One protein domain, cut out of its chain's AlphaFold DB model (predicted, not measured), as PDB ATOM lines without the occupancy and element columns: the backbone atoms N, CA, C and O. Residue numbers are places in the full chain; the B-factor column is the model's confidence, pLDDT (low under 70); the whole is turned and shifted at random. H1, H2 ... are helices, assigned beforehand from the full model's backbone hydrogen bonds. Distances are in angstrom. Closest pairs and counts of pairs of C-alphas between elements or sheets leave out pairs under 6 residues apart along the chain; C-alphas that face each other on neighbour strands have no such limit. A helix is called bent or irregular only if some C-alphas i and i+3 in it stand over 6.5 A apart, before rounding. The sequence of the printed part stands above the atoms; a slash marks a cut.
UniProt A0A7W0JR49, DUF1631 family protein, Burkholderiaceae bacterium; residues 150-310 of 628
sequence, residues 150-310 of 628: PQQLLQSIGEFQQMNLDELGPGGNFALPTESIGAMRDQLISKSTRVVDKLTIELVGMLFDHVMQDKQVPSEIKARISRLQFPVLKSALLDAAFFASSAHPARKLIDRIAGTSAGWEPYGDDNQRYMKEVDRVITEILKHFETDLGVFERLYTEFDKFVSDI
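This is residues 150 to 310 of the 628 residues of the protein "DUF1631 family protein" of Burkholderiaceae bacterium (UniProt A0A7W0JR49). Two groups of helices are set one after the other along the longest axis and share one bent helix, H4, an arm of which is a side of each: at one end H1, H2, H3 and the arm H4b form a ring, each helix beside the next, and at the other end H7 and H8 lie side by side with H6 and the arm H4a, a looser ring. The short H5 sits at the edge, by the end of H4b. The printed part has 161 residues with eight named helices, H1 to H8 in chain order, and no named strand; the class is all helix. It is compact, with a radius of gyration of the C-alphas of 15.4 A and spans of 49 by 33 by 28 A.

Begin with H4, residues 219 to 238, one helix by its hydrogen bonds but bent: C-alphas 227 and 230 are 7.1 A apart. Its arms are H4a, residues 219 to 227, and H4b, residues 230 to 238. Find C-alpha 269 at (11.226, -26.592, -16.664); from there H7 runs 28.3 A to residue 288. H8 is residues 294 to 308, 20.8 A, ending at (9.461, -16.104, -4.373), and H6 is residues 249 to 261, 18.4 A. H1, residues 151 to 166, starts at (38.079, -29.711, 17.465) and is 22.6 A long. H2 is residues 178 to 191, 20.4 A, H3 is residues 195 to 213, 27.4 A, and H5 is residues 241 to 244.

The hub is H4, whose arms stand at a steep tilt of 46 degrees. H4b touches H3, closest at C-alphas 233 and 204, 6.1 A, and H1, at C-alphas 230 and 161, 6.0 A. H2 forms helical hairpins with H1, closest at C-alphas 191 and 153, 6.6 A, and with H3, at C-alphas 189 and 198, 5.1 A. H4a touches H7, closest at C-alphas 224 and 279, 7.1 A, and only just H6, with 3 pairs of C-alphas within 8 A. H6, H7 and H8 form an up-and-down bundle, each running against the one before; H8 touches H6, closest at C-alphas 300 and 253, 5.3 A. H5 and H4b only just touch, only at the corner. H2 and H8 are apart. Every O i to N i+4 pair is within hydrogen-bond range in H1, H2, H3, H4b, H6, H7 and H8; in H4a 4 of 5 are, and H5 is too short for one.

The two C-alphas farthest apart, Thr 193 and Gly 268, are 49.3 A apart. The printed part has no cut, and the link from H1 to H2 is long, 11 residues. Mean pLDDT of the printed part is 82.8; residues 165 to 180 and 310 are under 70.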
ATOM      1  N   PRO A 150      34.810 -30.804  20.826       76.44
ATOM      2  CA  PRO A 150      36.231 -31.031  20.576       76.44
ATOM      3  C   PRO A 150      36.591 -30.798  19.102       76.44
ATOM      4  O   PRO A 150      35.943 -31.338  18.205       76.44
ATOM      5  N   GLN A 151      37.659 -30.039  18.837       75.69
ATOM      6  CA  GLN A 151      38.079 -29.711  17.465       75.69
ATOM      7  C   GLN A 151      38.361 -30.960  16.616       75.69
ATOM      8  O   GLN A 151      38.039 -30.971  15.434       75.69
ATOM      9  N   GLN A 152      38.876 -32.034  17.223       76.50
ATOM     10  CA  GLN A 152      39.105 -33.324  16.556       76.50
ATOM     11  C   GLN A 152      37.803 -33.980  16.071       76.50
ATOM     12  O   GLN A 152      37.763 -34.553  14.983       76.50
ATOM     13  N   LEU A 153      36.716 -33.863  16.845       81.25
ATOM     14  CA  LEU A 153      35.402 -34.360  16.440       81.25
ATOM     15  C   LEU A 153      34.880 -33.542  15.253       81.25
ATOM     16  O   LEU A 153      34.476 -34.116  14.245       81.25
ATOM     17  N   LEU A 154      34.968 -32.210  15.328       81.50
ATOM     18  CA  LEU A 154      34.557 -31.318  14.238       81.50
ATOM     19  C   LEU A 154      35.377 -31.534  12.954       81.50
ATOM     20  O   LEU A 154      34.802 -31.483  11.869       81.50
ATOM     21  N   GLN A 155      36.678 -31.822  13.070       81.56
ATOM     22  CA  GLN A 155      37.546 -32.187  11.944       81.56
ATOM     23  C   GLN A 155      37.111 -33.508  11.307       81.56
ATOM     24  O   GLN A 155      36.934 -33.554  10.097       81.56
ATOM     25  N   SER A 156      36.833 -34.545  12.105       81.44
ATOM     26  CA  SER A 156      36.352 -35.825  11.568       81.44
ATOM     27  C   SER A 156      34.990 -35.713  10.870       81.44
ATOM     28  O   SER A 156      34.761 -36.362   9.856       81.44
ATOM     29  N   ILE A 157      34.096 -34.845  11.359       81.12
ATOM     30  CA  ILE A 157      32.836 -34.534  10.664       81.12
ATOM     31  C   ILE A 157      33.121 -33.793   9.348       81.12
ATOM     32  O   ILE A 157      32.471 -34.071   8.345       81.12
ATOM     33  N   GLY A 158      34.102 -32.884   9.344       80.12
ATOM     34  CA  GLY A 158      34.574 -32.194   8.140       80.12
ATOM     35  C   GLY A 158      35.139 -33.145   7.078       80.12
ATOM     36  O   GLY A 158      34.815 -32.996   5.905       80.12
ATOM     37  N   GLU A 159      35.904 -34.165   7.474       82.56
ATOM     38  CA  GLU A 159      36.419 -35.205   6.568       82.56
ATOM     39  C   GLU A 159      35.276 -35.976   5.886       82.56
ATOM     40  O   GLU A 159      35.270 -36.120   4.665       82.56
ATOM     41  N   PHE A 160      34.259 -36.409   6.641       81.56
ATOM     42  CA  PHE A 160      33.086 -37.079   6.058       81.56
ATOM     43  C   PHE A 160      32.239 -36.143   5.187       81.56
ATOM     44  O   PHE A 160      31.706 -36.556   4.159       81.56
ATOM     45  N   GLN A 161      32.144 -34.864   5.555       80.25
ATOM     46  CA  GLN A 161      31.492 -33.845   4.733       80.25
ATOM     47  C   GLN A 161      32.213 -33.654   3.385       80.25
ATOM     48  O   GLN A 161      31.540 -33.477   2.370       80.25
ATOM     49  N   GLN A 162      33.548 -33.745   3.349       79.19
ATOM     50  CA  GLN A 162      34.334 -33.715   2.108       79.19
ATOM     51  C   GLN A 162      34.178 -34.995   1.277       79.19
ATOM     52  O   GLN A 162      34.026 -34.907   0.064       79.19
ATOM     53  N   MET A 163      34.091 -36.173   1.902       75.88
ATOM     54  CA  MET A 163      33.787 -37.412   1.167       75.88
ATOM     55  C   MET A 163      32.418 -37.343   0.468       75.88
ATOM     56  O   MET A 163      32.300 -37.707  -0.699       75.88
ATOM     57  N   ASN A 164      31.402 -36.779   1.134       72.12
ATOM     58  CA  ASN A 164      30.094 -36.527   0.514       72.12
ATOM     59  C   ASN A 164      30.169 -35.549  -0.675       72.12
ATOM     60  O   ASN A 164      29.310 -35.590  -1.559       72.12
ATOM     61  N   LEU A 165      31.147 -34.635  -0.681       69.44
ATOM     62  CA  LEU A 165      31.401 -33.715  -1.791       69.44
ATOM     63  C   LEU A 165      32.085 -34.400  -2.975       69.44
ATOM     64  O   LEU A 165      31.769 -34.070  -4.113       69.44
ATOM     65  N   ASP A 166      32.988 -35.346  -2.742       65.00
ATOM     66  CA  ASP A 166      33.684 -36.047  -3.830       65.00
ATOM     67  C   ASP A 166      32.750 -37.011  -4.586       65.00
ATOM     68  O   ASP A 166      32.864 -37.184  -5.802       65.00
ATOM     69  N   GLU A 167      31.727 -37.546  -3.911       63.34
ATOM     70  CA  GLU A 167      30.659 -38.336  -4.541       63.34
ATOM     71  C   GLU A 167      29.684 -37.512  -5.413       63.34
ATOM     72  O   GLU A 167      28.838 -38.081  -6.100       63.34
ATOM     73  N   LEU A 168      29.798 -36.177  -5.452       56.91
ATOM     74  CA  LEU A 168      29.041 -35.301  -6.366       56.91
ATOM     75  C   LEU A 168      29.645 -35.216  -7.783       56.91
ATOM     76  O   LEU A 168      29.132 -34.460  -8.614       56.91
ATOM     77  N   GLY A 169      30.728 -35.948  -8.075       55.78
ATOM     78  CA  GLY A 169      31.357 -35.966  -9.398       55.78
ATOM     79  C   GLY A 169      30.401 -36.389 -10.535       55.78
ATOM     80  O   GLY A 169      29.344 -36.960 -10.265       55.78
ATOM     81  N   PRO A 170      30.758 -36.170 -11.822       41.69
ATOM     82  CA  PRO A 170      29.862 -36.296 -12.993       41.69
ATOM     83  C   PRO A 170      29.248 -37.685 -13.284       41.69
ATOM     84  O   PRO A 170      28.666 -37.882 -14.348       41.69
ATOM     85  N   GLY A 171      29.365 -38.648 -12.370       44.59
ATOM     86  CA  GLY A 171      28.744 -39.972 -12.434       44.59
ATOM     87  C   GLY A 171      28.458 -40.588 -11.059       44.59
ATOM     88  O   GLY A 171      28.288 -41.800 -10.971       44.59
ATOM     89  N   GLY A 172      28.454 -39.791  -9.984       48.12
ATOM     90  CA  GLY A 172      28.207 -40.276  -8.627       48.12
ATOM     91  C   GLY A 172      26.728 -40.564  -8.354       48.12
ATOM     92  O   GLY A 172      25.840 -39.838  -8.804       48.12
ATOM     93  N   ASN A 173      26.453 -41.633  -7.601       51.03
ATOM     94  CA  ASN A 173      25.100 -41.933  -7.137       51.03
ATOM     95  C   ASN A 173      24.595 -40.805  -6.231       51.03
ATOM     96  O   ASN A 173      25.275 -40.358  -5.311       51.03
ATOM     97  N   PHE A 174      23.358 -40.354  -6.457       51.22
ATOM     98  CA  PHE A 174      22.818 -39.224  -5.701       51.22
ATOM     99  C   PHE A 174      22.516 -39.528  -4.220       51.22
ATOM    100  O   PHE A 174      22.302 -38.595  -3.445       51.22
ATOM    101  N   ALA A 175      22.551 -40.799  -3.813       51.00
ATOM    102  CA  ALA A 175      22.317 -41.241  -2.445       51.00
ATOM    103  C   ALA A 175      23.462 -42.132  -1.944       51.00
ATOM    104  O   ALA A 175      23.749 -43.172  -2.538       51.00
ATOM    105  N   LEU A 176      24.051 -41.748  -0.811       55.94
ATOM    106  CA  LEU A 176      24.831 -42.656   0.023       55.94
ATOM    107  C   LEU A 176      23.894 -43.726   0.602       55.94
ATOM    108  O   LEU A 176      22.814 -43.368   1.088       55.94
ATOM    109  N   PRO A 177      24.270 -45.017   0.599       59.69
ATOM    110  CA  PRO A 177      23.495 -46.047   1.278       59.69
ATOM    111  C   PRO A 177      23.301 -45.680   2.754       59.69
ATOM    112  O   PRO A 177      24.262 -45.327   3.440       59.69
ATOM    113  N   THR A 178      22.073 -45.796   3.267       57.66
ATOM    114  CA  THR A 178      21.741 -45.519   4.679       57.66
ATOM    115  C   THR A 178      22.637 -46.304   5.647       57.66
ATOM    116  O   THR A 178      23.010 -45.793   6.700       57.66
ATOM    117  N   GLU A 179      23.065 -47.508   5.253       56.50
ATOM    118  CA  GLU A 179      24.013 -48.340   6.004       56.50
ATOM    119  C   GLU A 179      25.407 -47.700   6.138       56.50
ATOM    120  O   GLU A 179      26.007 -47.745   7.211       56.50
ATOM    121  N   SER A 180      25.900 -47.031   5.090       66.00
ATOM    122  CA  SER A 180      27.190 -46.325   5.111       66.00
ATOM    123  C   SER A 180      27.155 -45.130   6.064       66.00
ATOM    124  O   SER A 180      28.103 -44.867   6.802       66.00
ATOM    125  N   ILE A 181      26.024 -44.428   6.094       70.75
ATOM    126  CA  ILE A 181      25.803 -43.285   6.976       70.75
ATOM    127  C   ILE A 181      25.737 -43.723   8.448       70.75
ATOM    128  O   ILE A 181      26.307 -43.052   9.310       70.75
ATOM    129  N   GLY A 182      25.071 -44.846   8.743       73.94
ATOM    130  CA  GLY A 182      25.033 -45.431  10.088       73.94
ATOM    131  C   GLY A 182      26.432 -45.780  10.604       73.94
ATOM    132  O   GLY A 182      26.816 -45.335  11.685       73.94
ATOM    133  N   ALA A 183      27.242 -46.454   9.783       77.19
ATOM    134  CA  ALA A 183      28.620 -46.803  10.137       77.19
ATOM    135  C   ALA A 183      29.507 -45.567  10.397       77.19
ATOM    136  O   ALA A 183      30.327 -45.562  11.317       77.19
ATOM    137  N   MET A 184      29.327 -44.488   9.626       78.50
ATOM    138  CA  MET A 184      30.035 -43.222   9.856       78.50
ATOM    139  C   MET A 184      29.617 -42.559  11.179       78.50
ATOM    140  O   MET A 184      30.471 -42.027  11.893       78.50
ATOM    141  N   ARG A 185      28.328 -42.619  11.557       80.50
ATOM    142  CA  ARG A 185      27.854 -42.139  12.872       80.50
ATOM    143  C   ARG A 185      28.512 -42.921  14.013       80.50
ATOM    144  O   ARG A 185      29.001 -42.294  14.949       80.50
ATOM    145  N   ASP A 186      28.604 -44.247  13.908       81.56
ATOM    146  CA  ASP A 186      29.258 -45.090  14.923       81.56
ATOM    147  C   ASP A 186      30.740 -44.726  15.107       81.56
ATOM    148  O   ASP A 186      31.234 -44.621  16.236       81.56
ATOM    149  N   GLN A 187      31.447 -44.436  14.009       80.81
ATOM    150  CA  GLN A 187      32.825 -43.945  14.076       80.81
ATOM    151  C   GLN A 187      32.920 -42.590  14.791       80.81
ATOM    152  O   GLN A 187      33.800 -42.409  15.635       80.81
ATOM    153  N   LEU A 188      32.009 -41.650  14.523       82.31
ATOM    154  CA  LEU A 188      31.971 -40.353  15.212       82.31
ATOM    155  C   LEU A 188      31.663 -40.498  16.708       82.31
ATOM    156  O   LEU A 188      32.298 -39.846  17.539       82.31
ATOM    157  N   ILE A 189      30.738 -41.392  17.064       82.62
ATOM    158  CA  ILE A 189      30.405 -41.712  18.458       82.62
ATOM    159  C   ILE A 189      31.629 -42.279  19.184       82.62
ATOM    160  O   ILE A 189      31.887 -41.900  20.328       82.62
ATOM    161  N   SER A 190      32.407 -43.144  18.522       80.62
ATOM    162  CA  SER A 190      33.627 -43.728  19.093       80.62
ATOM    163  C   SER A 190      34.744 -42.699  19.315       80.62
ATOM    164  O   SER A 190      35.458 -42.779  20.311       80.62
ATOM    165  N   LYS A 191      34.861 -41.700  18.428       79.25
ATOM    166  CA  LYS A 191      35.851 -40.609  18.510       79.25
ATOM    167  C   LYS A 191      35.467 -39.513  19.509       79.25
ATOM    168  O   LYS A 191      36.312 -38.710  19.900       79.25
ATOM    169  N   SER A 192      34.202 -39.452  19.915       78.88
ATOM    170  CA  SER A 192      33.732 -38.475  20.888       78.88
ATOM    171  C   SER A 192      34.083 -38.882  22.322       78.88
ATOM    172  O   SER A 192      33.832 -40.007  22.754       78.88
ATOM    173  N   THR A 193      34.614 -37.940  23.099       74.88
ATOM    174  CA  THR A 193      34.939 -38.139  24.521       74.88
ATOM    175  C   THR A 193      33.796 -37.740  25.455       74.88
ATOM    176  O   THR A 193      33.773 -38.156  26.611       74.88
ATOM    177  N   ARG A 194      32.822 -36.958  24.972       80.19
ATOM    178  CA  ARG A 194      31.748 -36.376  25.790       80.19
ATOM    179  C   ARG A 194      30.430 -37.086  25.533       80.19
ATOM    180  O   ARG A 194      29.993 -37.219  24.393       80.19
ATOM    181  N   VAL A 195      29.752 -37.475  26.609       79.38
ATOM    182  CA  VAL A 195      28.448 -38.155  26.537       79.38
ATOM    183  C   VAL A 195      27.404 -37.295  25.814       79.38
ATOM    184  O   VAL A 195      26.659 -37.811  24.989       79.38
ATOM    185  N   VAL A 196      27.391 -35.978  26.050       78.81
ATOM    186  CA  VAL A 196      26.476 -35.032  25.376       78.81
ATOM    187  C   VAL A 196      26.640 -35.052  23.859       78.81
ATOM    188  O   VAL A 196      25.646 -35.062  23.133       78.81
ATOM    189  N   ASP A 197      27.880 -35.099  23.376       82.44
ATOM    190  CA  ASP A 197      28.178 -35.110  21.946       82.44
ATOM    191  C   ASP A 197      27.724 -36.444  21.326       82.44
ATOM    192  O   ASP A 197      27.087 -36.447  20.276       82.44
ATOM    193  N   LYS A 198      27.954 -37.577  22.013       84.00
ATOM    194  CA  LYS A 198      27.464 -38.906  21.586       84.00
ATOM    195  C   LYS A 198      25.936 -38.947  21.483       84.00
ATOM    196  O   LYS A 198      25.402 -39.389  20.470       84.00
ATOM    197  N   LEU A 199      25.235 -38.432  22.496       83.31
ATOM    198  CA  LEU A 199      23.769 -38.345  22.500       83.31
ATOM    199  C   LEU A 199      23.243 -37.397  21.414       83.31
ATOM    200  O   LEU A 199      22.213 -37.669  20.804       83.31
ATOM    201  N   THR A 200      23.959 -36.305  21.140       85.94
ATOM    202  CA  THR A 200      23.624 -35.376  20.054       85.94
ATOM    203  C   THR A 200      23.732 -36.057  18.690       85.94
ATOM    204  O   THR A 200      22.820 -35.920  17.876       85.94
ATOM    205  N   ILE A 201      24.796 -36.839  18.457       87.31
ATOM    206  CA  ILE A 201      24.983 -37.617  17.221       87.31
ATOM    207  C   ILE A 201      23.836 -38.613  17.015       87.31
ATOM    208  O   ILE A 201      23.255 -38.659  15.930       87.31
ATOM    209  N   GLU A 202      23.463 -39.348  18.061       86.81
ATOM    210  CA  GLU A 202      22.346 -40.302  18.036       86.81
ATOM    211  C   GLU A 202      20.995 -39.619  17.754       86.81
ATOM    212  O   GLU A 202      20.248 -40.049  16.875       86.81
ATOM    213  N   LEU A 203      20.681 -38.514  18.443       86.38
ATOM    214  CA  LEU A 203      19.416 -37.786  18.263       86.38
ATOM    215  C   LEU A 203      19.282 -37.156  16.874       86.38
ATOM    216  O   LEU A 203      18.210 -37.231  16.274       86.38
ATOM    217  N   VAL A 204      20.351 -36.555  16.339       89.19
ATOM    218  CA  VAL A 204      20.351 -36.063  14.951       89.19
ATOM    219  C   VAL A 204      20.219 -37.231  13.976       89.19
ATOM    220  O   VAL A 204      19.543 -37.098  12.957       89.19
ATOM    221  N   GLY A 205      20.814 -38.381  14.290       88.19
ATOM    222  CA  GLY A 205      20.674 -39.574  13.475       88.19
ATOM    223  C   GLY A 205      19.226 -40.043  13.362       88.19
ATOM    224  O   GLY A 205      18.691 -40.105  12.256       88.19
ATOM    225  N   MET A 206      18.566 -40.251  14.504       89.00
ATOM    226  CA  MET A 206      17.148 -40.624  14.564       89.00
ATOM    227  C   MET A 206      16.246 -39.588  13.877       89.00
ATOM    228  O   MET A 206      15.300 -39.959  13.185       89.00
ATOM    229  N   LEU A 207      16.554 -38.292  14.012       90.56
ATOM    230  CA  LEU A 207      15.838 -37.229  13.303       90.56
ATOM    231  C   LEU A 207      15.891 -37.440  11.783       90.56
ATOM    232  O   LEU A 207      14.855 -37.390  11.123       90.56
ATOM    233  N   PHE A 208      17.078 -37.681  11.220       90.12
ATOM    234  CA  PHE A 208      17.231 -37.905   9.781       90.12
ATOM    235  C   PHE A 208      16.586 -39.209   9.314       90.12
ATOM    236  O   PHE A 208      16.034 -39.241   8.215       90.12
ATOM    237  N   ASP A 209      16.590 -40.254  10.141       90.25
ATOM    238  CA  ASP A 209      15.926 -41.518   9.815       90.25
ATOM    239  C   ASP A 209      14.409 -41.303   9.632       90.25
ATOM    240  O   ASP A 209      13.827 -41.778   8.654       90.25
ATOM    241  N   HIS A 210      13.783 -40.491  10.496       91.06
ATOM    242  CA  HIS A 210      12.380 -40.075  10.349       91.06
ATOM    243  C   HIS A 210      12.151 -39.155   9.143       91.06
ATOM    244  O   HIS A 210      11.169 -39.323   8.420       91.06
ATOM    245  N   VAL A 211      13.078 -38.234   8.854       89.94
ATOM    246  CA  VAL A 211      13.017 -37.397   7.638       89.94
ATOM    247  C   VAL A 211      13.033 -38.255   6.364       89.94
ATOM    248  O   VAL A 211      12.304 -37.964   5.415       89.94
ATOM    249  N   MET A 212      13.816 -39.337   6.326       88.94
ATOM    250  CA  MET A 212      13.854 -40.250   5.175       88.94
ATOM    251  C   MET A 212      12.554 -41.058   5.012       88.94
ATOM    252  O   MET A 212      12.149 -41.359   3.883       88.94
ATOM    253  N   GLN A 213      11.861 -41.362   6.111       89.12
ATOM    254  CA  GLN A 213      10.592 -42.104   6.112       89.12
ATOM    255  C   GLN A 213       9.363 -41.238   5.787       89.12
ATOM    256  O   GLN A 213       8.297 -41.774   5.473       89.12
ATOM    257  N   ASP A 214       9.496 -39.911   5.808       89.44
ATOM    258  CA  ASP A 214       8.387 -38.981   5.593       89.44
ATOM    259  C   ASP A 214       7.759 -39.113   4.194       89.44
ATOM    260  O   ASP A 214       8.452 -39.097   3.185       89.44
ATOM    261  N   LYS A 215       6.434 -39.241   4.088       86.88
ATOM    262  CA  LYS A 215       5.760 -39.479   2.794       86.88
ATOM    263  C   LYS A 215       5.430 -38.205   2.007       86.88
ATOM    264  O   LYS A 215       5.026 -38.318   0.856       86.88
ATOM    265  N   GLN A 216       5.543 -37.024   2.618       84.31
ATOM    266  CA  GLN A 216       5.162 -35.754   1.990       84.31
ATOM    267  C   GLN A 216       6.278 -35.183   1.109       84.31
ATOM    268  O   GLN A 216       5.996 -34.412   0.198       84.31
ATOM    269  N   VAL A 217       7.532 -35.568   1.360       88.56
ATOM    270  CA  VAL A 217       8.691 -35.133   0.569       88.56
ATOM    271  C   VAL A 217       8.995 -36.156  -0.538       88.56
ATOM    272  O   VAL A 217       9.125 -37.343  -0.233       88.56
ATOM    273  N   PRO A 218       9.161 -35.744  -1.809       90.00
ATOM    274  CA  PRO A 218       9.565 -36.643  -2.895       90.00
ATOM    275  C   PRO A 218      10.942 -37.287  -2.677       90.00
ATOM    276  O   PRO A 218      11.842 -36.679  -2.091       90.00
ATOM    277  N   SER A 219      11.141 -38.510  -3.181       88.88
ATOM    278  CA  SER A 219      12.377 -39.299  -3.016       88.88
ATOM    279  C   SER A 219      13.646 -38.568  -3.460       88.88
ATOM    280  O   SER A 219      14.679 -38.631  -2.794       88.88
ATOM    281  N   GLU A 220      13.556 -37.842  -4.564       88.94
ATOM    282  CA  GLU A 220      14.638 -37.109  -5.205       88.94
ATOM    283  C   GLU A 220      15.121 -35.968  -4.310       88.94
ATOM    284  O   GLU A 220      16.325 -35.768  -4.148       88.94
ATOM    285  N   ILE A 221      14.179 -35.275  -3.668       90.56
ATOM    286  CA  ILE A 221      14.447 -34.189  -2.727       90.56
ATOM    287  C   ILE A 221      15.004 -34.747  -1.419       90.56
ATOM    288  O   ILE A 221      15.988 -34.216  -0.898       90.56
ATOM    289  N   LYS A 222      14.461 -35.866  -0.913       89.81
ATOM    290  CA  LYS A 222      15.016 -36.546   0.270       89.81
ATOM    291  C   LYS A 222      16.473 -36.942   0.073       89.81
ATOM    292  O   LYS A 222      17.276 -36.727   0.976       89.81
ATOM    293  N   ALA A 223      16.828 -37.467  -1.101       88.19
ATOM    294  CA  ALA A 223      18.206 -37.838  -1.420       88.19
ATOM    295  C   ALA A 223      19.171 -36.639  -1.372       88.19
ATOM    296  O   ALA A 223      20.355 -36.808  -1.097       88.19
ATOM    297  N   ARG A 224      18.683 -35.416  -1.613       89.19
ATOM    298  CA  ARG A 224      19.481 -34.198  -1.433       89.19
ATOM    299  C   ARG A 224      19.538 -33.768   0.026       89.19
ATOM    300  O   ARG A 224      20.625 -33.504   0.531       89.19
ATOM    301  N   ILE A 225      18.396 -33.755   0.715       90.75
ATOM    302  CA  ILE A 225      18.315 -33.400   2.139       90.75
ATOM    303  C   ILE A 225      19.197 -34.325   2.989       90.75
ATOM    304  O   ILE A 225      19.868 -33.836   3.894       90.75
ATOM    305  N   SER A 226      19.270 -35.626   2.687       88.56
ATOM    306  CA  SER A 226      20.091 -36.591   3.438       88.56
ATOM    307  C   SER A 226      21.575 -36.209   3.499       88.56
ATOM    308  O   SER A 226      22.250 -36.490   4.487       88.56
ATOM    309  N   ARG A 227      22.079 -35.482   2.496       86.81
ATOM    310  CA  ARG A 227      23.471 -35.008   2.441       86.81
ATOM    311  C   ARG A 227      23.766 -33.924   3.470       86.81
ATOM    312  O   ARG A 227      24.912 -33.775   3.883       86.81
ATOM    313  N   LEU A 228      22.742 -33.204   3.930       91.06
ATOM    314  CA  LEU A 228      22.872 -32.198   4.981       91.06
ATOM    315  C   LEU A 228      23.094 -32.806   6.366       91.06
ATOM    316  O   LEU A 228      23.328 -32.058   7.309       91.06
ATOM    317  N   GLN A 229      23.062 -34.131   6.521       89.44
ATOM    318  CA  GLN A 229      23.186 -34.763   7.827       89.44
ATOM    319  C   GLN A 229      24.455 -34.362   8.589       89.44
ATOM    320  O   GLN A 229      24.357 -34.027   9.766       89.44
ATOM    321  N   PHE A 230      25.631 -34.370   7.954       89.00
ATOM    322  CA  PHE A 230      26.876 -33.975   8.626       89.00
ATOM    323  C   PHE A 230      26.936 -32.467   8.923       89.00
ATOM    324  O   PHE A 230      27.202 -32.126  10.077       89.00
ATOM    325  N   PRO A 231      26.599 -31.558   7.980       91.00
ATOM    326  CA  PRO A 231      26.439 -30.137   8.294       91.00
ATOM    327  C   PRO A 231      25.459 -29.866   9.443       91.00
ATOM    328  O   PRO A 231      25.737 -29.068  10.335       91.00
ATOM    329  N   VAL A 232      24.319 -30.557   9.471       91.44
ATOM    330  CA  VAL A 232      23.309 -30.389  10.523       91.44
ATOM    331  C   VAL A 232      23.807 -30.946  11.849       91.44
ATOM    332  O   VAL A 232      23.653 -30.282  12.871       91.44
ATOM    333  N   LEU A 233      24.456 -32.110  11.847       89.75
ATOM    334  CA  LEU A 233      25.082 -32.676  13.036       89.75
ATOM    335  C   LEU A 233      26.122 -31.717  13.625       89.75
ATOM    336  O   LEU A 233      26.096 -31.429  14.820       89.75
ATOM    337  N   LYS A 234      26.994 -31.172  12.775       89.00
ATOM    338  CA  LYS A 234      27.987 -30.171  13.163       89.00
ATOM    339  C   LYS A 234      27.309 -28.915  13.721       89.00
ATOM    340  O   LYS A 234      27.717 -28.438  14.773       89.00
ATOM    341  N   SER A 235      26.221 -28.442  13.106       90.19
ATOM    342  CA  SER A 235      25.434 -27.316  13.634       90.19
ATOM    343  C   SER A 235      24.823 -27.605  15.012       90.19
ATOM    344  O   SER A 235      24.898 -26.757  15.892       90.19
ATOM    345  N   ALA A 236      24.308 -28.817  15.243       87.88
ATOM    346  CA  ALA A 236      23.707 -29.217  16.514       87.88
ATOM    347  C   ALA A 236      24.740 -29.378  17.644       87.88
ATOM    348  O   ALA A 236      24.414 -29.158  18.808       87.88
ATOM    349  N   LEU A 237      25.981 -29.749  17.304       87.19
ATOM    350  CA  LEU A 237      27.109 -29.793  18.244       87.19
ATOM    351  C   LEU A 237      27.654 -28.395  18.578       87.19
ATOM    352  O   LEU A 237      28.203 -28.199  19.661       87.19
ATOM    353  N   LEU A 238      27.528 -27.436  17.656       86.62
ATOM    354  CA  LEU A 238      27.955 -26.047  17.853       86.62
ATOM    355  C   LEU A 238      26.904 -25.211  18.596       86.62
ATOM    356  O   LEU A 238      27.275 -24.361  19.405       86.62
ATOM    357  N   ASP A 239      25.616 -25.454  18.343       85.56
ATOM    358  CA  ASP A 239      24.512 -24.687  18.917       85.56
ATOM    359  C   ASP A 239      23.392 -25.583  19.470       85.56
ATOM    360  O   ASP A 239      22.613 -26.216  18.752       85.56
ATOM    361  N   ALA A 240      23.250 -25.563  20.797       79.62
ATOM    362  CA  ALA A 240      22.199 -26.280  21.510       79.62
ATOM    363  C   ALA A 240      20.783 -25.735  21.224       79.62
ATOM    364  O   ALA A 240      19.795 -26.419  21.532       79.62
ATOM    365  N   ALA A 241      20.655 -24.532  20.645       84.06
ATOM    366  CA  ALA A 241      19.379 -23.995  20.186       84.06
ATOM    367  C   ALA A 241      18.788 -24.819  19.039       84.06
ATOM    368  O   ALA A 241      17.568 -24.775  18.865       84.06
ATOM    369  N   PHE A 242      19.598 -25.634  18.338       86.56
ATOM    370  CA  PHE A 242      19.100 -26.607  17.370       86.56
ATOM    371  C   PHE A 242      17.956 -27.413  17.973       86.56
ATOM    372  O   PHE A 242      16.864 -27.364  17.436       86.56
ATOM    373  N   PHE A 243      18.134 -28.075  19.121       80.19
ATOM    374  CA  PHE A 243      17.080 -28.906  19.720       80.19
ATOM    375  C   PHE A 243      15.947 -28.110  20.374       80.19
ATOM    376  O   PHE A 243      14.820 -28.600  20.429       80.19
ATOM    377  N   ALA A 244      16.236 -26.899  20.848       77.12
ATOM    378  CA  ALA A 244      15.309 -26.092  21.636       77.12
ATOM    379  C   ALA A 244      14.386 -25.185  20.806       77.12
ATOM    380  O   ALA A 244      13.353 -24.763  21.315       77.12
ATOM    381  N   SER A 245      14.749 -24.865  19.560       81.38
ATOM    382  CA  SER A 245      14.028 -23.893  18.735       81.38
ATOM    383  C   SER A 245      13.743 -24.434  17.337       81.38
ATOM    384  O   SER A 245      14.641 -24.872  16.616       81.38
ATOM    385  N   SER A 246      12.486 -24.352  16.901       81.25
ATOM    386  CA  SER A 246      12.115 -24.569  15.496       81.25
ATOM    387  C   SER A 246      12.632 -23.461  14.568       81.25
ATOM    388  O   SER A 246      12.635 -23.637  13.355       81.25
ATOM    389  N   ALA A 247      13.089 -22.327  15.111       85.50
ATOM    390  CA  ALA A 247      13.615 -21.209  14.332       85.50
ATOM    391  C   ALA A 247      15.114 -21.335  13.994       85.50
ATOM    392  O   ALA A 247      15.663 -20.422  13.379       85.50
ATOM    393  N   HIS A 248      15.776 -22.435  14.372       91.19
ATOM    394  CA  HIS A 248      17.194 -22.648  14.072       91.19
ATOM    395  C   HIS A 248      17.460 -22.613  12.546       91.19
ATOM    396  O   HIS A 248      16.729 -23.280  11.803       91.19
ATOM    397  N   PRO A 249      18.508 -21.917  12.053       91.75
ATOM    398  CA  PRO A 249      18.745 -21.709  10.618       91.75
ATOM    399  C   PRO A 249      18.760 -22.993   9.781       91.75
ATOM    400  O   PRO A 249      18.095 -23.071   8.749       91.75
ATOM    401  N   ALA A 250      19.440 -24.037  10.265       92.25
ATOM    402  CA  ALA A 250      19.491 -25.326   9.575       92.25
ATOM    403  C   ALA A 250      18.110 -26.003   9.471       92.25
ATOM    404  O   ALA A 250      17.790 -26.589   8.437       92.25
ATOM    405  N   ARG A 251      17.262 -25.883  10.506       92.31
ATOM    406  CA  ARG A 251      15.899 -26.441  10.496       92.31
ATOM    407  C   ARG A 251      15.002 -25.672   9.540       92.31
ATOM    408  O   ARG A 251      14.384 -26.284   8.678       92.31
ATOM    409  N   LYS A 252      15.030 -24.336   9.618       92.50
ATOM    410  CA  LYS A 252      14.277 -23.456   8.714       92.50
ATOM    411  C   LYS A 252      14.572 -23.748   7.248       92.50
ATOM    412  O   LYS A 252      13.650 -23.739   6.442       92.50
ATOM    413  N   LEU A 253      15.834 -23.994   6.895       94.00
ATOM    414  CA  LEU A 253      16.199 -24.323   5.521       94.00
ATOM    415  C   LEU A 253      15.631 -25.673   5.075       94.00
ATOM    416  O   LEU A 253      15.019 -25.741   4.011       94.00
ATOM    417  N   ILE A 254      15.790 -26.723   5.885       93.00
ATOM    418  CA  ILE A 254      15.250 -28.058   5.577       93.00
ATOM    419  C   ILE A 254      13.727 -28.002   5.442       93.00
ATOM    420  O   ILE A 254      13.184 -28.495   4.456       93.00
ATOM    421  N   ASP A 255      13.051 -27.347   6.387       92.44
ATOM    422  CA  ASP A 255      11.601 -27.162   6.366       92.44
ATOM    423  C   ASP A 255      11.145 -26.380   5.129       92.44
ATOM    424  O   ASP A 255      10.121 -26.699   4.529       92.44
ATOM    425  N   ARG A 256      11.915 -25.370   4.706       92.56
ATOM    426  CA  ARG A 256      11.589 -24.566   3.523       92.56
ATOM    427  C   ARG A 256      11.752 -25.352   2.227       92.56
ATOM    428  O   ARG A 256      10.896 -25.234   1.347       92.56
ATOM    429  N   ILE A 257      12.811 -26.152   2.103       92.56
ATOM    430  CA  ILE A 257      13.004 -27.057   0.961       92.56
ATOM    431  C   ILE A 257      11.869 -28.089   0.942       92.56
ATOM    432  O   ILE A 257      11.174 -28.210  -0.062       92.56
ATOM    433  N   ALA A 258      11.587 -28.749   2.068       90.44
ATOM    434  CA  ALA A 258      10.512 -29.735   2.164       90.44
ATOM    435  C   ALA A 258       9.134 -29.149   1.790       90.44
ATOM    436  O   ALA A 258       8.496 -29.650   0.861       90.44
ATOM    437  N   GLY A 259       8.745 -28.016   2.384       87.19
ATOM    438  CA  GLY A 259       7.436 -27.386   2.152       87.19
ATOM    439  C   GLY A 259       7.206 -26.848   0.756       87.19
ATOM    440  O   GLY A 259       6.065 -26.773   0.295       87.19
ATOM    441  N   THR A 260       8.276 -26.516   0.042       87.31
ATOM    442  CA  THR A 260       8.184 -26.087  -1.358       87.31
ATOM    443  C   THR A 260       8.244 -27.265  -2.337       87.31
ATOM    444  O   THR A 260       7.837 -27.108  -3.491       87.31
ATOM    445  N   SER A 261       8.654 -28.449  -1.862       86.50
ATOM    446  CA  SER A 261       8.782 -29.685  -2.642       86.50
ATOM    447  C   SER A 261       7.565 -30.617  -2.610       86.50
ATOM    448  O   SER A 261       7.508 -31.546  -3.406       86.50
ATOM    449  N   ALA A 262       6.579 -30.385  -1.736       81.38
ATOM    450  CA  ALA A 262       5.449 -31.305  -1.538       81.38
ATOM    451  C   ALA A 262       4.618 -31.600  -2.810       81.38
ATOM    452  O   ALA A 262       3.994 -32.653  -2.913       81.38
ATOM    453  N   GLY A 263       4.596 -30.671  -3.772       74.56
ATOM    454  CA  GLY A 263       3.983 -30.849  -5.095       74.56
ATOM    455  C   GLY A 263       4.992 -30.900  -6.243       74.56
ATOM    456  O   GLY A 263       4.635 -30.581  -7.367       74.56
ATOM    457  N   TRP A 264       6.264 -31.196  -5.967       85.06
ATOM    458  CA  TRP A 264       7.291 -31.309  -7.003       85.06
ATOM    459  C   TRP A 264       7.152 -32.626  -7.778       85.06
ATOM    460  O   TRP A 264       6.922 -33.678  -7.178       85.06
ATOM    461  N   GLU A 265       7.361 -32.564  -9.093       79.62
ATOM    462  CA  GLU A 265       7.370 -33.719  -9.993       79.62
ATOM    463  C   GLU A 265       8.627 -33.720 -10.886       79.62
ATOM    464  O   GLU A 265       9.205 -32.658 -11.131       79.62
ATOM    465  N   PRO A 266       9.053 -34.876 -11.436       78.44
ATOM    466  CA  PRO A 266      10.268 -34.967 -12.257       78.44
ATOM    467  C   PRO A 266      10.237 -34.182 -13.578       78.44
ATOM    468  O   PRO A 266      11.284 -33.960 -14.190       78.44
ATOM    469  N   TYR A 267       9.054 -33.780 -14.040       76.56
ATOM    470  CA  TYR A 267       8.847 -33.121 -15.327       76.56
ATOM    471  C   TYR A 267       8.573 -31.619 -15.157       76.56
ATOM    472  O   TYR A 267       8.067 -31.182 -14.126       76.56
ATOM    473  N   GLY A 268       8.885 -30.834 -16.192       74.12
ATOM    474  CA  GLY A 268       8.639 -29.390 -16.243       74.12
ATOM    475  C   GLY A 268       9.876 -28.535 -15.952       74.12
ATOM    476  O   GLY A 268      10.645 -28.806 -15.028       74.12
ATOM    477  N   ASP A 269      10.052 -27.472 -16.736       75.44
ATOM    478  CA  ASP A 269      11.226 -26.592 -16.664       75.44
ATOM    479  C   ASP A 269      11.355 -25.904 -15.296       75.44
ATOM    480  O   ASP A 269      12.449 -25.831 -14.732       75.44
ATOM    481  N   ASP A 270      10.230 -25.487 -14.705       75.75
ATOM    482  CA  ASP A 270      10.171 -24.919 -13.351       75.75
ATOM    483  C   ASP A 270      10.653 -25.918 -12.286       75.75
ATOM    484  O   ASP A 270      11.409 -25.551 -11.381       75.75
ATOM    485  N   ASN A 271      10.266 -27.192 -12.408       82.38
ATOM    486  CA  ASN A 271      10.658 -28.253 -11.481       82.38
ATOM    487  C   ASN A 271      12.143 -28.613 -11.628       82.38
ATOM    488  O   ASN A 271      12.819 -28.847 -10.623       82.38
ATOM    489  N   GLN A 272      12.684 -28.585 -12.850       83.56
ATOM    490  CA  GLN A 272      14.122 -28.744 -13.087       83.56
ATOM    491  C   GLN A 272      14.927 -27.562 -12.542       83.56
ATOM    492  O   GLN A 272      15.985 -27.754 -11.937       83.56
ATOM    493  N   ARG A 273      14.436 -26.330 -12.728       85.88
ATOM    494  CA  ARG A 273      15.063 -25.123 -12.180       85.88
ATOM    495  C   ARG A 273      15.064 -25.155 -10.653       85.88
ATOM    496  O   ARG A 273      16.082 -24.836 -10.048       85.88
ATOM    497  N   TYR A 274      13.960 -25.588 -10.046       88.69
ATOM    498  CA  TYR A 274      13.859 -25.801  -8.605       88.69
ATOM    499  C   TYR A 274      14.879 -26.835  -8.106       88.69
ATOM    500  O   TYR A 274      15.613 -26.547  -7.166       88.69
ATOM    501  N   MET A 275      14.999 -27.992  -8.772       89.00
ATOM    502  CA  MET A 275      15.999 -29.008  -8.409       89.00
ATOM    503  C   MET A 275      17.429 -28.482  -8.477       89.00
ATOM    504  O   MET A 275      18.200 -28.688  -7.545       89.00
ATOM    505  N   LYS A 276      17.780 -27.767  -9.552       90.38
ATOM    506  CA  LYS A 276      19.112 -27.162  -9.697       90.38
ATOM    507  C   LYS A 276      19.420 -26.185  -8.567       90.38
ATOM    508  O   LYS A 276      20.560 -26.122  -8.117       90.38
ATOM    509  N   GLU A 277      18.420 -25.441  -8.103       92.12
ATOM    510  CA  GLU A 277      18.599 -24.523  -6.984       92.12
ATOM    511  C   GLU A 277      18.769 -25.260  -5.649       92.12
ATOM    512  O   GLU A 277      19.642 -24.898  -4.861       92.12
ATOM    513  N   VAL A 278      17.993 -26.321  -5.401       92.94
ATOM    514  CA  VAL A 278      18.180 -27.187  -4.222       92.94
ATOM    515  C   VAL A 278      19.594 -27.780  -4.217       92.94
ATOM    516  O   VAL A 278      20.274 -27.742  -3.188       92.94
ATOM    517  N   ASP A 279      20.067 -28.248  -5.374       91.88
ATOM    518  CA  ASP A 279      21.427 -28.762  -5.551       91.88
ATOM    519  C   ASP A 279      22.479 -27.691  -5.263       91.88
ATOM    520  O   ASP A 279      23.390 -27.932  -4.470       91.88
ATOM    521  N   ARG A 280      22.315 -26.482  -5.818       94.38
ATOM    522  CA  ARG A 280      23.194 -25.336  -5.543       94.38
ATOM    523  C   ARG A 280      23.292 -25.064  -4.045       94.38
ATOM    524  O   ARG A 280      24.393 -25.027  -3.508       94.38
ATOM    525  N   VAL A 281      22.155 -24.899  -3.370       94.38
ATOM    526  CA  VAL A 281      22.097 -24.560  -1.941       94.38
ATOM    527  C   VAL A 281      22.790 -25.621  -1.088       94.38
ATOM    528  O   VAL A 281      23.581 -25.287  -0.208       94.38
ATOM    529  N   ILE A 282      22.539 -26.902  -1.356       92.62
ATOM    530  CA  ILE A 282      23.131 -28.000  -0.583       92.62
ATOM    531  C   ILE A 282      24.631 -28.112  -0.849       92.62
ATOM    532  O   ILE A 282      25.403 -28.267   0.096       92.62
ATOM    533  N   THR A 283      25.068 -27.979  -2.103       90.62
ATOM    534  CA  THR A 283      26.496 -27.967  -2.442       90.62
ATOM    535  C   THR A 283      27.225 -26.791  -1.789       90.62
ATOM    536  O   THR A 283      28.325 -26.983  -1.276       90.62
ATOM    537  N   GLU A 284      26.624 -25.601  -1.748       92.94
ATOM    538  CA  GLU A 284      27.206 -24.431  -1.077       92.94
ATOM    539  C   GLU A 284      27.365 -24.651   0.434       92.94
ATOM    540  O   GLU A 284      28.403 -24.304   0.997       92.94
ATOM    541  N   ILE A 285      26.393 -25.294   1.095       93.19
ATOM    542  CA  ILE A 285      26.519 -25.670   2.514       93.19
ATOM    543  C   ILE A 285      27.669 -26.645   2.696       93.19
ATOM    544  O   ILE A 285      28.537 -26.418   3.532       93.19
ATOM    545  N   LEU A 286      27.696 -27.714   1.903       88.44
ATOM    546  CA  LEU A 286      28.727 -28.735   2.022       88.44
ATOM    547  C   LEU A 286      30.135 -28.152   1.822       88.44
ATOM    548  O   LEU A 286      31.054 -28.571   2.516       88.44
ATOM    549  N   LYS A 287      30.308 -27.170   0.929       88.12
ATOM    550  CA  LYS A 287      31.608 -26.534   0.657       88.12
ATOM    551  C   LYS A 287      32.026 -25.484   1.682       88.12
ATOM    552  O   LYS A 287      33.211 -25.374   1.977       88.12
ATOM    553  N   HIS A 288      31.087 -24.671   2.165       89.19
ATOM    554  CA  HIS A 288      31.413 -23.453   2.913       89.19
ATOM    555  C   HIS A 288      31.045 -23.508   4.396       89.19
ATOM    556  O   HIS A 288      31.476 -22.640   5.158       89.19
ATOM    557  N   PHE A 289      30.256 -24.493   4.831       89.06
ATOM    558  CA  PHE A 289      29.891 -24.615   6.234       89.06
ATOM    559  C   PHE A 289      30.986 -25.316   7.047       89.06
ATOM    560  O   PHE A 289      31.098 -26.543   7.059       89.06
ATOM    561  N   GLU A 290      31.753 -24.509   7.784       82.25
ATOM    562  CA  GLU A 290      32.701 -24.980   8.795       82.25
ATOM    563  C   GLU A 290      32.166 -24.779  10.216       82.25
ATOM    564  O   GLU A 290      31.843 -25.745  10.900       82.25
ATOM    565  N   THR A 291      32.033 -23.532  10.664       81.94
ATOM    566  CA  THR A 291      31.512 -23.198  12.003       81.94
ATOM    567  C   THR A 291      30.505 -22.051  11.996       81.94
ATOM    568  O   THR A 291      29.797 -21.854  12.980       81.94
ATOM    569  N   ASP A 292      30.420 -21.302  10.895       87.69
ATOM    570  CA  ASP A 292      29.561 -20.129  10.772       87.69
ATOM    571  C   ASP A 292      28.120 -20.515  10.403       87.69
ATOM    572  O   ASP A 292      27.819 -20.886   9.264       87.69
ATOM    573  N   LEU A 293      27.204 -20.389  11.368       88.00
ATOM    574  CA  LEU A 293      25.769 -20.608  11.157       88.00
ATOM    575  C   LEU A 293      25.143 -19.582  10.196       88.00
ATOM    576  O   LEU A 293      24.102 -19.874   9.600       88.00
ATOM    577  N   GLY A 294      25.792 -18.433   9.969       90.56
ATOM    578  CA  GLY A 294      25.365 -17.422   9.002       90.56
ATOM    579  C   GLY A 294      25.310 -17.941   7.560       90.56
ATOM    580  O   GLY A 294      24.545 -17.421   6.745       90.56
ATOM    581  N   VAL A 295      26.038 -19.020   7.239       93.44
ATOM    582  CA  VAL A 295      25.940 -19.714   5.942       93.44
ATOM    583  C   VAL A 295      24.517 -20.237   5.704       93.44
ATOM    584  O   VAL A 295      23.963 -20.018   4.627       93.44
ATOM    585  N   PHE A 296      23.892 -20.861   6.710       93.31
ATOM    586  CA  PHE A 296      22.519 -21.366   6.599       93.31
ATOM    587  C   PHE A 296      21.500 -20.232   6.462       93.31
ATOM    588  O   PHE A 296      20.575 -20.343   5.662       93.31
ATOM    589  N   GLU A 297      21.658 -19.135   7.208       93.31
ATOM    590  CA  GLU A 297      20.736 -17.988   7.148       93.31
ATOM    591  C   GLU A 297      20.775 -17.282   5.790       93.31
ATOM    592  O   GLU A 297      19.731 -16.953   5.211       93.31
ATOM    593  N   ARG A 298      21.982 -17.084   5.255       95.69
ATOM    594  CA  ARG A 298      22.195 -16.506   3.928       95.69
ATOM    595  C   ARG A 298      21.579 -17.382   2.844       95.69
ATOM    596  O   ARG A 298      20.779 -16.883   2.058       95.69
ATOM    597  N   LEU A 299      21.880 -18.681   2.842       94.88
ATOM    598  CA  LEU A 299      21.350 -19.606   1.839       94.88
ATOM    599  C   LEU A 299      19.838 -19.818   1.968       94.88
ATOM    600  O   LEU A 299      19.160 -19.927   0.952       94.88
ATOM    601  N   TYR A 300      19.283 -19.785   3.184       94.00
ATOM    602  CA  TYR A 300      17.833 -19.712   3.390       94.00
ATOM    603  C   TYR A 300      17.241 -18.477   2.715       94.00
ATOM    604  O   TYR A 300      16.248 -18.591   2.004       94.00
ATOM    605  N   THR A 301      17.844 -17.304   2.915       94.19
ATOM    606  CA  THR A 301      17.343 -16.045   2.344       94.19
ATOM    607  C   THR A 301      17.431 -16.052   0.818       94.19
ATOM    608  O   THR A 301      16.489 -15.636   0.146       94.19
ATOM    609  N   GLU A 302      18.532 -16.558   0.259       94.06
ATOM    610  CA  GLU A 302      18.697 -16.738  -1.186       94.06
ATOM    611  C   GLU A 302      17.668 -17.717  -1.762       94.06
ATOM    612  O   GLU A 302      17.018 -17.393  -2.754       94.06
ATOM    613  N   PHE A 303      17.476 -18.875  -1.124       93.19
ATOM    614  CA  PHE A 303      16.508 -19.881  -1.559       93.19
ATOM    615  C   PHE A 303      15.066 -19.376  -1.446       93.19
ATOM    616  O   PHE A 303      14.267 -19.558  -2.360       93.19
ATOM    617  N   ASP A 304      14.721 -18.699  -0.350       90.44
ATOM    618  CA  ASP A 304      13.390 -18.126  -0.144       90.44
ATOM    619  C   ASP A 304      13.072 -17.041  -1.177       90.44
ATOM    620  O   ASP A 304      11.963 -16.986  -1.725       90.44
ATOM    621  N   LYS A 305      14.076 -16.220  -1.501       89.25
ATOM    622  CA  LYS A 305      13.994 -15.261  -2.595       89.25
ATOM    623  C   LYS A 305      13.837 -15.975  -3.930       89.25
ATOM    624  O   LYS A 305      12.931 -15.617  -4.667       89.25
ATOM    625  N   PHE A 306      14.635 -17.004  -4.216       89.19
ATOM    626  CA  PHE A 306      14.487 -17.800  -5.432       89.19
ATOM    627  C   PHE A 306      13.070 -18.352  -5.558       89.19
ATOM    628  O   PHE A 306      12.446 -18.105  -6.576       89.19
ATOM    629  N   VAL A 307      12.523 -19.010  -4.528       84.50
ATOM    630  CA  VAL A 307      11.154 -19.558  -4.535       84.50
ATOM    631  C   VAL A 307      10.111 -18.461  -4.763       84.50
ATOM    632  O   VAL A 307       9.125 -18.683  -5.469       84.50
ATOM    633  N   SER A 308      10.326 -17.276  -4.188       77.25
ATOM    634  CA  SER A 308       9.461 -16.104  -4.373       77.25
ATOM    635  C   SER A 308       9.585 -15.468  -5.764       77.25
ATOM    636  O   SER A 308       8.607 -14.904  -6.258       77.25
ATOM    637  N   ASP A 309      10.765 -15.590  -6.375       73.50
ATOM    638  CA  ASP A 309      11.179 -15.043  -7.668       73.50
ATOM    639  C   ASP A 309      11.250 -16.128  -8.758       73.50
ATOM    640  O   ASP A 309      11.789 -15.880  -9.843       73.50
ATOM    641  N   ILE A 310      10.660 -17.316  -8.542       66.38
ATOM    642  CA  ILE A 310      10.201 -18.185  -9.637       66.38
ATOM    643  C   ILE A 310       9.031 -17.431 -10.278       66.38
ATOM    644  O   ILE A 310       7.850 -17.755 -10.125       66.38
TER     645      ILE A 310